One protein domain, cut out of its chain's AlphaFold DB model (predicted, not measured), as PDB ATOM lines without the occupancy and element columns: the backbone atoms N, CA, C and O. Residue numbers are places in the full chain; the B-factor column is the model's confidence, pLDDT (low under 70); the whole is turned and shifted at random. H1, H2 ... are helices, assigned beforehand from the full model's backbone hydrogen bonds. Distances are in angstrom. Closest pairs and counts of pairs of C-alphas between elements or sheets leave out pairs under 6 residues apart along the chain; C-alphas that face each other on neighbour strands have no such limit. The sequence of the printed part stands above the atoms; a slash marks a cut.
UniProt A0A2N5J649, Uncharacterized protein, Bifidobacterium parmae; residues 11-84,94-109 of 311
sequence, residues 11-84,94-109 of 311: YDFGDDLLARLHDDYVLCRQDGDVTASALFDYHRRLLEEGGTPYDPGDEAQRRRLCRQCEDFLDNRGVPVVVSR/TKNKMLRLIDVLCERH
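What this domain is: This is residues 11 to 84 and 94 to 109 of the 311 residues of an uncharacterized protein of Bifidobacterium parmae (UniProt A0A2N5J649). Four helices pack crosswise, with the beginning of H2, near Leu 39, in the middle and H1, H3 and H4 round it. The printed part has 90 residues, with four named helices in the order H1 H2 H3 H4 and no named strand: all helix. It is compact, with a radius of gyration of the C-alphas of 12.8 A and spans of 40 by 30 by 25 A.

Where its parts are: H1, residues 13 to 30, begins at C-alpha 13 (188.190, 207.158, 249.461) and is 25.3 A long. H2 is residues 38 to 49, 16.5 A, and H3 residues 59 to 74, 22.4 A. H4, residues 97 to 108, 16.7 A, ends at C-alpha 108 (199.877, 214.638, 237.336).

How they stand to each other: H2 is the hub. Its residues 38 to 40 touch H1 about perpendicular, at 87 degrees; the closest C-alphas, of Leu 21 and Leu 39, are 6.3 A apart. H2 touches H3 at a steep tilt of 61 degrees, closest C-alphas Leu 39 and Cys 69, 6.1 A. H2 touches H4, closest C-alphas Ala 38 and Leu 105, 5.2 A. H3 and H4 are apart. Every O i to N i+4 pair is within hydrogen-bond range in H1, H2, H3 and H4.

The domain as a whole: Residues 85 to 93 are not printed; C-alphas 84 and 94 are 25.3 A apart. Confidence is under 70 at residues 11 to 19, 74 to 78, 80 to 84 and 94 to 109.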
ATOM      1  N   TYR A  11     182.418 208.173 254.202       45.84
ATOM      2  CA  TYR A  11     183.386 208.531 253.168       45.84
ATOM      3  C   TYR A  11     184.078 207.258 252.675       45.84
ATOM      4  O   TYR A  11     184.627 206.504 253.478       45.84
ATOM      5  N   ASP A  12     184.041 207.015 251.367       55.72
ATOM      6  CA  ASP A  12     184.784 205.945 250.706       55.72
ATOM      7  C   ASP A  12     185.817 206.599 249.787       55.72
ATOM      8  O   ASP A  12     185.503 207.073 248.693       55.72
ATOM      9  N   PHE A  13     187.070 206.635 250.243       56.56
ATOM     10  CA  PHE A  13     188.190 207.158 249.461       56.56
ATOM     11  C   PHE A  13     188.360 206.426 248.123       56.56
ATOM     12  O   PHE A  13     188.816 207.007 247.141       56.56
ATOM     13  N   GLY A  14     188.015 205.137 248.063       57.81
ATOM     14  CA  GLY A  14     188.020 204.374 246.824       57.81
ATOM     15  C   GLY A  14     187.020 204.937 245.818       57.81
ATOM     16  O   GLY A  14     187.384 205.108 244.654       57.81
ATOM     17  N   ASP A  15     185.809 205.263 246.264       59.44
ATOM     18  CA  ASP A  15     184.778 205.885 245.431       59.44
ATOM     19  C   ASP A  15     185.115 207.343 245.079       59.44
ATOM     20  O   ASP A  15     184.948 207.723 243.920       59.44
ATOM     21  N   ASP A  16     185.670 208.131 246.006       59.66
ATOM     22  CA  ASP A  16     186.118 209.508 245.732       59.66
ATOM     23  C   ASP A  16     187.282 209.540 244.727       59.66
ATOM     24  O   ASP A  16     187.251 210.271 243.734       59.66
ATOM     25  N   LEU A  17     188.277 208.658 244.887       65.06
ATOM     26  CA  LEU A  17     189.359 208.497 243.914       65.06
ATOM     27  C   LEU A  17     188.813 208.096 242.538       65.06
ATOM     28  O   LEU A  17     189.306 208.566 241.510       65.06
ATOM     29  N   LEU A  18     187.807 207.220 242.494       63.50
ATOM     30  CA  LEU A  18     187.171 206.810 241.243       63.50
ATOM     31  C   LEU A  18     186.358 207.932 240.602       63.50
ATOM     32  O   LEU A  18     186.406 208.061 239.377       63.50
ATOM     33  N   ALA A  19     185.665 208.746 241.397       65.12
ATOM     34  CA  ALA A  19     184.951 209.926 240.934       65.12
ATOM     35  C   ALA A  19     185.925 210.964 240.357       65.12
ATOM     36  O   ALA A  19     185.754 211.398 239.220       65.12
ATOM     37  N   ARG A  20     187.025 211.261 241.056       70.00
ATOM     38  CA  ARG A  20     188.073 212.179 240.578       70.00
ATOM     39  C   ARG A  20     188.752 211.679 239.300       70.00
ATOM     40  O   ARG A  20     188.926 212.447 238.358       70.00
ATOM     41  N   LEU A  21     189.085 210.384 239.218       72.19
ATOM     42  CA  LEU A  21     189.629 209.766 237.996       72.19
ATOM     43  C   LEU A  21     188.640 209.820 236.826       72.19
ATOM     44  O   LEU A  21     189.053 209.979 235.675       72.19
ATOM     45  N   HIS A  22     187.350 209.641 237.107       77.44
ATOM     46  CA  HIS A  22     186.294 209.768 236.112       77.44
ATOM     47  C   HIS A  22     186.203 211.209 235.598       77.44
ATOM     48  O   HIS A  22     186.245 211.421 234.384       77.44
ATOM     49  N   ASP A  23     186.124 212.186 236.498       74.62
ATOM     50  CA  ASP A  23     185.928 213.592 236.153       74.62
ATOM     51  C   ASP A  23     187.134 214.170 235.405       74.62
ATOM     52  O   ASP A  23     186.952 214.785 234.353       74.62
ATOM     53  N   ASP A  24     188.360 213.876 235.851       78.94
ATOM     54  CA  ASP A  24     189.597 214.210 235.129       78.94
ATOM     55  C   ASP A  24     189.588 213.639 233.701       78.94
ATOM     56  O   ASP A  24     189.801 214.359 232.719       78.94
ATOM     57  N   TYR A  25     189.261 212.349 233.553       80.38
ATOM     58  CA  TYR A  25     189.205 211.698 232.245       80.38
ATOM     59  C   TYR A  25     188.130 212.304 231.330       80.38
ATOM     60  O   TYR A  25     188.358 212.479 230.128       80.38
ATOM     61  N   VAL A  26     186.957 212.633 231.879       79.25
ATOM     62  CA  VAL A  26     185.856 213.268 231.143       79.25
ATOM     63  C   VAL A  26     186.243 214.668 230.681       79.25
ATOM     64  O   VAL A  26     186.034 214.977 229.506       79.25
ATOM     65  N   LEU A  27     186.829 215.487 231.556       79.56
ATOM     66  CA  LEU A  27     187.282 216.840 231.228       79.56
ATOM     67  C   LEU A  27     188.340 216.813 230.120       79.56
ATOM     68  O   LEU A  27     188.146 217.409 229.062       79.56
ATOM     69  N   CYS A  28     189.385 215.999 230.280       82.50
ATOM     70  CA  CYS A  28     190.446 215.851 229.280       82.50
ATOM     71  C   CYS A  28     189.913 215.382 227.919       82.50
ATOM     72  O   CYS A  28     190.371 215.803 226.853       82.50
ATOM     73  N   ARG A  29     188.903 214.505 227.933       84.62
ATOM     74  CA  ARG A  29     188.224 214.059 226.716       84.62
ATOM     75  C   ARG A  29     187.425 215.179 226.052       84.62
ATOM     76  O   ARG A  29     187.424 215.243 224.822       84.62
ATOM     77  N   GLN A  30     186.730 216.010 226.825       83.38
ATOM     78  CA  GLN A  30     185.971 217.156 226.309       83.38
ATOM     79  C   GLN A  30     186.898 218.209 225.693       83.38
ATOM     80  O   GLN A  30     186.591 218.729 224.619       83.38
ATOM     81  N   ASP A  31     188.064 218.419 226.301       84.56
ATOM     82  CA  ASP A  31     189.105 219.332 225.816       84.56
ATOM     83  C   ASP A  31     189.883 218.781 224.605       84.56
ATOM     84  O   ASP A  31     190.658 219.493 223.964       84.56
ATOM     85  N   GLY A  32     189.646 217.518 224.237       84.19
ATOM     86  CA  GLY A  32     190.225 216.877 223.058       84.19
ATOM     87  C   GLY A  32     191.622 216.291 223.270       84.19
ATOM     88  O   GLY A  32     192.206 215.779 222.312       84.19
ATOM     89  N   ASP A  33     192.133 216.297 224.502       86.06
ATOM     90  CA  ASP A  33     193.423 215.716 224.864       86.06
ATOM     91  C   ASP A  33     193.288 214.706 226.007       86.06
ATOM     92  O   ASP A  33     193.611 214.953 227.160       86.06
ATOM     93  N   VAL A  34     192.859 213.492 225.673       84.81
ATOM     94  CA  VAL A  34     192.779 212.374 226.631       84.81
ATOM     95  C   VAL A  34     194.135 211.952 227.204       84.81
ATOM     96  O   VAL A  34     194.173 211.333 228.268       84.81
ATOM     97  N   THR A  35     195.247 212.282 226.533       84.88
ATOM     98  CA  THR A  35     196.594 212.027 227.074       84.88
ATOM     99  C   THR A  35     196.888 212.931 228.268       84.88
ATOM    100  O   THR A  35     197.756 212.620 229.089       84.88
ATOM    101  N   ALA A  36     196.083 213.990 228.409       79.94
ATOM    102  CA  ALA A  36     196.067 214.880 229.542       79.94
ATOM    103  C   ALA A  36     195.361 214.313 230.797       79.94
ATOM    104  O   ALA A  36     195.316 215.027 231.793       79.94
ATOM    105  N   SER A  37     194.907 213.047 230.813       84.50
ATOM    106  CA  SER A  37     194.261 212.421 231.991       84.50
ATOM    107  C   SER A  37     195.163 211.462 232.787       84.50
ATOM    108  O   SER A  37     196.027 210.774 232.222       84.50
ATOM    109  N   ALA A  38     194.959 211.371 234.102       74.56
ATOM    110  CA  ALA A  38     195.696 210.474 235.001       74.56
ATOM    111  C   ALA A  38     195.436 209.005 234.652       74.56
ATOM    112  O   ALA A  38     196.352 208.185 234.580       74.56
ATOM    113  N   LEU A  39     194.184 208.677 234.339       78.50
ATOM    114  CA  LEU A  39     193.801 207.318 233.978       78.50
ATOM    115  C   LEU A  39     194.474 206.847 232.676       78.50
ATOM    116  O   LEU A  39     194.902 205.692 232.580       78.50
ATOM    117  N   PHE A  40     194.621 207.737 231.687       85.44
ATOM    118  CA  PHE A  40     195.355 207.426 230.462       85.44
ATOM    119  C   PHE A  40     196.842 207.209 230.738       85.44
ATOM    120  O   PHE A  40     197.420 206.246 230.230       85.44
ATOM    121  N   ASP A  41     197.456 208.058 231.566       82.62
ATOM    122  CA  ASP A  41     198.872 207.924 231.914       82.62
ATOM    123  C   ASP A  41     199.161 206.615 232.665       82.62
ATOM    124  O   ASP A  41     200.123 205.916 232.352       82.62
ATOM    125  N   TYR A  42     198.264 206.196 233.560       80.31
ATOM    126  CA  TYR A  42     198.351 204.898 234.230       80.31
ATOM    127  C   TYR A  42     198.393 203.739 233.227       80.31
ATOM    128  O   TYR A  42     199.266 202.868 233.287       80.31
ATOM    129  N   HIS A  43     197.474 203.729 232.261       80.94
ATOM    130  CA  HIS A  43     197.440 202.682 231.244       80.94
ATOM    131  C   HIS A  43     198.629 202.753 230.276       80.94
ATOM    132  O   HIS A  43     199.107 201.702 229.836       80.94
ATOM    133  N   ARG A  44     199.139 203.956 229.983       85.75
ATOM    134  CA  ARG A  44     200.369 204.163 229.207       85.75
ATOM    135  C   ARG A  44     201.573 203.538 229.914       85.75
ATOM    136  O   ARG A  44     202.267 202.730 229.304       85.75
ATOM    137  N   ARG A  45     201.774 203.828 231.203       79.19
ATOM    138  CA  ARG A  45     202.876 203.256 231.998       79.19
ATOM    139  C   ARG A  45     202.806 201.732 232.059       79.19
ATOM    140  O   ARG A  45     203.815 201.068 231.853       79.19
ATOM    141  N   LEU A  46     201.613 201.154 232.235       75.81
ATOM    142  CA  LEU A  46     201.435 199.694 232.200       75.81
ATOM    143  C   LEU A  46     201.825 199.066 230.853       75.81
ATOM    144  O   LEU A  46     202.319 197.938 230.811       75.81
ATOM    145  N   LEU A  47     201.571 199.764 229.746       78.06
ATOM    146  CA  LEU A  47     201.964 199.311 228.414       78.06
ATOM    147  C   LEU A  47     203.493 199.322 228.252       78.06
ATOM    148  O   LEU A  47     204.063 198.353 227.742       78.06
ATOM    149  N   GLU A  48     204.133 200.387 228.736       78.75
ATOM    150  CA  GLU A  48     205.587 200.580 228.712       78.75
ATOM    151  C   GLU A  48     206.318 199.571 229.607       78.75
ATOM    152  O   GLU A  48     207.283 198.948 229.165       78.75
ATOM    153  N   GLU A  49     205.809 199.313 230.815       74.31
ATOM    154  CA  GLU A  49     206.291 198.244 231.704       74.31
ATOM    155  C   GLU A  49     206.168 196.857 231.056       74.31
ATOM    156  O   GLU A  49     207.020 195.990 231.251       74.31
ATOM    157  N   GLY A  50     205.133 196.652 230.236       72.88
ATOM    158  CA  GLY A  50     204.950 195.451 229.421       72.88
ATOM    159  C   GLY A  50     205.928 195.325 228.246       72.88
ATOM    160  O   GLY A  50     205.798 194.394 227.450       72.88
ATOM    161  N   GLY A  51     206.881 196.251 228.104       78.56
ATOM    162  CA  GLY A  51     207.912 196.254 227.066       78.56
ATOM    163  C   GLY A  51     207.478 196.877 225.740       78.56
ATOM    164  O   GLY A  51     208.207 196.773 224.755       78.56
ATOM    165  N   THR A  52     206.300 197.508 225.681       85.88
ATOM    166  CA  THR A  52     205.814 198.193 224.476       85.88
ATOM    167  C   THR A  52     205.913 199.708 224.670       85.88
ATOM    168  O   THR A  52     205.135 200.250 225.452       85.88
ATOM    169  N   PRO A  53     206.822 200.421 223.977       88.38
ATOM    170  CA  PRO A  53     206.917 201.871 224.104       88.38
ATOM    171  C   PRO A  53     205.652 202.549 223.569       88.38
ATOM    172  O   PRO A  53     205.052 202.089 222.590       88.38
ATOM    173  N   TYR A  54     205.248 203.643 224.209       89.75
ATOM    174  CA  TYR A  54     204.162 204.478 223.714       89.75
ATOM    175  C   TYR A  54     204.649 205.382 222.573       89.75
ATOM    176  O   TYR A  54     205.649 206.085 222.715       89.75
ATOM    177  N   ASP A  55     203.929 205.373 221.452       89.44
ATOM    178  CA  ASP A  55     204.123 206.273 220.319       89.44
ATOM    179  C   ASP A  55     202.917 207.229 220.217       89.44
ATOM    180  O   ASP A  55     201.815 206.797 219.868       89.44
ATOM    181  N   PRO A  56     203.097 208.538 220.482       86.12
ATOM    182  CA  PRO A  56     202.040 209.539 220.325       86.12
ATOM    183  C   PRO A  56     201.468 209.629 218.900       86.12
ATOM    184  O   PRO A  56     200.341 210.091 218.724       86.12
ATOM    185  N   GLY A  57     202.231 209.207 217.884       87.12
ATOM    186  CA  GLY A  57     201.789 209.131 216.492       87.12
ATOM    187  C   GLY A  57     200.979 207.873 216.160       87.12
ATOM    188  O   GLY A  57     200.310 207.838 215.122       87.12
ATOM    189  N   ASP A  58     200.993 206.852 217.026       91.12
ATOM    190  CA  ASP A  58     200.220 205.623 216.845       91.12
ATOM    191  C   ASP A  58     198.786 205.797 217.360       91.12
ATOM    192  O   ASP A  58     198.410 205.517 218.506       91.12
ATOM    193  N   GLU A  59     197.930 206.215 216.434       89.12
ATOM    194  CA  GLU A  59     196.511 206.413 216.680       89.12
ATOM    195  C   GLU A  59     195.781 205.124 217.113       89.12
ATOM    196  O   GLU A  59     194.789 205.177 217.846       89.12
ATOM    197  N   ALA A  60     196.248 203.948 216.682       88.50
ATOM    198  CA  ALA A  60     195.648 202.677 217.077       88.50
ATOM    199  C   ALA A  60     195.997 202.328 218.530       88.50
ATOM    200  O   ALA A  60     195.120 201.870 219.276       88.50
ATOM    201  N   GLN A  61     197.240 202.592 218.942       88.94
ATOM    202  CA  GLN A  61     197.691 202.451 220.325       88.94
ATOM    203  C   GLN A  61     196.949 203.428 221.243       88.94
ATOM    204  O   GLN A  61     196.395 203.001 222.259       88.94
ATOM    205  N   ARG A  62     196.808 204.698 220.837       89.62
ATOM    206  CA  ARG A  62     196.020 205.702 221.571       89.62
ATOM    207  C   ARG A  62     194.574 205.250 221.786       89.62
ATOM    208  O   ARG A  62     194.109 205.191 222.919       89.62
ATOM    209  N   ARG A  63     193.874 204.809 220.731       87.62
ATOM    210  CA  ARG A  63     192.492 204.286 220.843       87.62
ATOM    211  C   ARG A  63     192.377 203.026 221.700       87.62
ATOM    212  O   ARG A  63     191.295 202.718 222.200       87.62
ATOM    213  N   ARG A  64     193.436 202.219 221.799       85.19
ATOM    214  CA  ARG A  64     193.460 201.051 222.689       85.19
ATOM    215  C   ARG A  64     193.543 201.493 224.148       85.19
ATOM    216  O   ARG A  64     192.763 200.983 224.944       85.19
ATOM    217  N   LEU A  65     194.419 202.444 224.464       85.44
ATOM    218  CA  LEU A  65     194.554 203.004 225.811       85.44
ATOM    219  C   LEU A  65     193.261 203.698 226.265       85.44
ATOM    220  O   LEU A  65     192.779 203.409 227.357       85.44
ATOM    221  N   CYS A  66     192.614 204.494 225.403       85.69
ATOM    222  CA  CYS A  66     191.312 205.101 225.723       85.69
ATOM    223  C   CYS A  66     190.246 204.049 226.056       85.69
ATOM    224  O   CYS A  66     189.507 204.198 227.022       85.69
ATOM    225  N   ARG A  67     190.187 202.951 225.286       82.88
ATOM    226  CA  ARG A  67     189.264 201.841 225.575       82.88
ATOM    227  C   ARG A  67     189.562 201.181 226.917       82.88
ATOM    228  O   ARG A  67     188.635 200.829 227.624       82.88
ATOM    229  N   GLN A  68     190.835 201.039 227.284       80.94
ATOM    230  CA  GLN A  68     191.206 200.499 228.594       80.94
ATOM    231  C   GLN A  68     190.769 201.415 229.743       80.94
ATOM    232  O   GLN A  68     190.339 200.897 230.769       80.94
ATOM    233  N   CYS A  69     190.823 202.737 229.553       79.94
ATOM    234  CA  CYS A  69     190.310 203.717 230.512       79.94
ATOM    235  C   CYS A  69     188.784 203.599 230.672       79.94
ATOM    236  O   CYS A  69     188.285 203.484 231.787       79.94
ATOM    237  N   GLU A  70     188.045 203.558 229.557       81.88
ATOM    238  CA  GLU A  70     186.585 203.374 229.561       81.88
ATOM    239  C   GLU A  70     186.193 202.044 230.220       81.88
ATOM    240  O   GLU A  70     185.401 202.032 231.157       81.88
ATOM    241  N   ASP A  71     186.827 200.935 229.822       73.31
ATOM    242  CA  ASP A  71     186.598 199.619 230.423       73.31
ATOM    243  C   ASP A  71     186.919 199.628 231.929       73.31
ATOM    244  O   ASP A  71     186.265 198.943 232.718       73.31
ATOM    245  N   PHE A  72     187.947 200.363 232.363       76.00
ATOM    246  CA  PHE A  72     188.331 200.455 233.771       76.00
ATOM    247  C   PHE A  72     187.236 201.106 234.623       76.00
ATOM    248  O   PHE A  72     186.946 200.591 235.712       76.00
ATOM    249  N   LEU A  73     186.671 202.210 234.129       72.12
ATOM    250  CA  LEU A  73     185.621 202.992 234.780       72.12
ATOM    251  C   LEU A  73     184.274 202.253 234.738       72.12
ATOM    252  O   LEU A  73     183.624 202.087 235.773       72.12
ATOM    253  N   ASP A  74     183.924 201.668 233.589       66.56
ATOM    254  CA  ASP A  74     182.722 200.845 233.412       66.56
ATOM    255  C   ASP A  74     182.713 199.642 234.373       66.56
ATOM    256  O   ASP A  74     181.718 199.374 235.046       66.56
ATOM    257  N   ASN A  75     183.847 198.940 234.512       62.84
ATOM    258  CA  ASN A  75     183.988 197.799 235.432       62.84
ATOM    259  C   ASN A  75     183.865 198.172 236.921       62.84
ATOM    260  O   ASN A  75     183.832 197.275 237.774       62.84
ATOM    261  N   ARG A  76     183.858 199.470 237.234       63.28
ATOM    262  CA  ARG A  76     183.738 200.026 238.585       63.28
ATOM    263  C   ARG A  76     182.464 200.839 238.797       63.28
ATOM    264  O   ARG A  76     182.293 201.392 239.869       63.28
ATOM    265  N   GLY A  77     181.551 200.849 237.826       61.72
ATOM    266  CA  GLY A  77     180.223 201.443 237.995       61.72
ATOM    267  C   GLY A  77     180.139 202.947 237.730       61.72
ATOM    268  O   GLY A  77     179.068 203.511 237.929       61.72
ATOM    269  N   VAL A  78     181.203 203.572 237.213       67.25
ATOM    270  CA  VAL A  78     181.257 205.006 236.868       67.25
ATOM    271  C   VAL A  78     181.451 205.207 235.355       67.25
ATOM    272  O   VAL A  78     182.507 205.653 234.916       67.25
ATOM    273  N   PRO A  79     180.487 204.808 234.504       71.56
ATOM    274  CA  PRO A  79     180.689 204.780 233.060       71.56
ATOM    275  C   PRO A  79     180.753 206.178 232.436       71.56
ATOM    276  O   PRO A  79     179.860 207.000 232.631       71.56
ATOM    277  N   VAL A  80     181.741 206.396 231.564       63.50
ATOM    278  CA  VAL A  80     181.941 207.663 230.824       63.50
ATOM    279  C   VAL A  80     180.819 207.915 229.805       63.50
ATOM    280  O   VAL A  80     180.510 209.052 229.453       63.50
ATOM    281  N   VAL A  81     180.199 206.844 229.294       59.56
ATOM    282  CA  VAL A  81     179.058 206.903 228.372       59.56
ATOM    283  C   VAL A  81     178.015 205.879 228.818       59.56
ATOM    284  O   VAL A  81     178.309 204.695 228.929       59.56
ATOM    285  N   VAL A  82     176.762 206.312 228.990       48.53
ATOM    286  CA  VAL A  82     175.626 205.513 229.515       48.53
ATOM    287  C   VAL A  82     175.299 204.248 228.685       48.53
ATOM    288  O   VAL A  82     174.478 203.419 229.074       48.53
ATOM    289  N   SER A  83     175.947 204.034 227.539       39.84
ATOM    290  CA  SER A  83     175.667 202.923 226.632       39.84
ATOM    291  C   SER A  83     176.835 201.942 226.515       39.84
ATOM    292  O   SER A  83     177.559 201.980 225.522       39.84
ATOM    293  N   ARG A  84     176.977 201.024 227.479       40.78
ATOM    294  CA  ARG A  84     177.488 199.649 227.268       40.78
ATOM    295  C   ARG A  84     177.385 198.822 228.555       40.78
ATOM    296  O   ARG A  84     178.367 198.477 229.195       40.78
ATOM    297  N   THR A  94     195.756 190.999 240.271       34.22
ATOM    298  CA  THR A  94     197.053 191.217 240.925       34.22
ATOM    299  C   THR A  94     196.918 192.429 241.864       34.22
ATOM    300  O   THR A  94     196.323 193.438 241.462       34.22
ATOM    301  N   LYS A  95     197.412 192.313 243.107       41.66
ATOM    302  CA  LYS A  95     197.440 193.371 244.143       41.66
ATOM    303  C   LYS A  95     198.156 194.651 243.627       41.66
ATOM    304  O   LYS A  95     198.968 194.562 242.710       41.66
ATOM    305  N   ASN A  96     197.833 195.822 244.205       49.72
ATOM    306  CA  ASN A  96     198.424 197.173 243.981       49.72
ATOM    307  C   ASN A  96     197.908 198.090 242.844       49.72
ATOM    308  O   ASN A  96     198.598 199.032 242.458       49.72
ATOM    309  N   LYS A  97     196.687 197.914 242.316       57.97
ATOM    310  CA  LYS A  97     196.168 198.840 241.276       57.97
ATOM    311  C   LYS A  97     195.818 200.242 241.791       57.97
ATOM    312  O   LYS A  97     196.005 201.190 241.043       57.97
ATOM    313  N   MET A  98     195.301 200.354 243.017       55.41
ATOM    314  CA  MET A  98     194.861 201.635 243.593       55.41
ATOM    315  C   MET A  98     196.051 202.519 243.968       55.41
ATOM    316  O   MET A  98     196.083 203.664 243.550       55.41
ATOM    317  N   LEU A  99     197.075 201.959 244.623       51.91
ATOM    318  CA  LEU A  99     198.313 202.683 244.952       51.91
ATOM    319  C   LEU A  99     198.973 203.283 243.705       51.91
ATOM    320  O   LEU A  99     199.199 204.479 243.646       51.91
ATOM    321  N   ARG A 100     199.137 202.488 242.639       58.34
ATOM    322  CA  ARG A 100     199.695 202.987 241.370       58.34
ATOM    323  C   ARG A 100     198.850 204.074 240.703       58.34
ATOM    324  O   ARG A 100     199.381 204.875 239.945       58.34
ATOM    325  N   LEU A 101     197.531 204.058 240.899       61.50
ATOM    326  CA  LEU A 101     196.649 205.103 240.374       61.50
ATOM    327  C   LEU A 101     196.764 206.386 241.190       61.50
ATOM    328  O   LEU A 101     196.772 207.456 240.596       61.50
ATOM    329  N   ILE A 102     196.900 206.265 242.513       57.31
ATOM    330  CA  ILE A 102     197.200 207.385 243.406       57.31
ATOM    331  C   ILE A 102     198.540 208.004 243.006       57.31
ATOM    332  O   ILE A 102     198.591 209.213 242.836       57.31
ATOM    333  N   ASP A 103     199.574 207.198 242.736       58.28
ATOM    334  CA  ASP A 103     200.881 207.693 242.279       58.28
ATOM    335  C   ASP A 103     200.777 208.524 241.001       58.28
ATOM    336  O   ASP A 103     201.278 209.646 240.926       58.28
ATOM    337  N   VAL A 104     200.067 208.001 240.002       59.53
ATOM    338  CA  VAL A 104     199.888 208.689 238.721       59.53
ATOM    339  C   VAL A 104     199.054 209.960 238.872       59.53
ATOM    340  O   VAL A 104     199.371 210.971 238.249       59.53
ATOM    341  N   LEU A 105     197.998 209.924 239.686       60.06
ATOM    342  CA  LEU A 105     197.152 211.086 239.940       60.06
ATOM    343  C   LEU A 105     197.938 212.162 240.704       60.06
ATOM    344  O   LEU A 105     197.906 213.326 240.314       60.06
ATOM    345  N   CYS A 106     198.735 211.765 241.698       54.97
ATOM    346  CA  CYS A 106     199.602 212.674 242.437       54.97
ATOM    347  C   CYS A 106     200.620 213.357 241.519       54.97
ATOM    348  O   CYS A 106     200.630 214.581 241.420       54.97
ATOM    349  N   GLU A 107     201.401 212.587 240.756       60.00
ATOM    350  CA  GLU A 107     202.393 213.152 239.834       60.00
ATOM    351  C   GLU A 107     201.782 214.137 238.825       60.00
ATOM    352  O   GLU A 107     202.412 215.132 238.452       60.00
ATOM    353  N   ARG A 108     200.553 213.868 238.378       58.19
ATOM    354  CA  ARG A 108     199.877 214.638 237.336       58.19
ATOM    355  C   ARG A 108     199.255 215.936 237.829       58.19
ATOM    356  O   ARG A 108     199.332 216.939 237.125       58.19
ATOM    357  N   HIS A 109     198.673 215.921 239.021       51.44
ATOM    358  CA  HIS A 109     198.141 217.121 239.663       51.44
ATOM    359  C   HIS A 109     199.222 217.897 240.431       51.44
ATOM    360  O   HIS A 109     198.899 218.819 241.163       51.44
TER     361      HIS A 109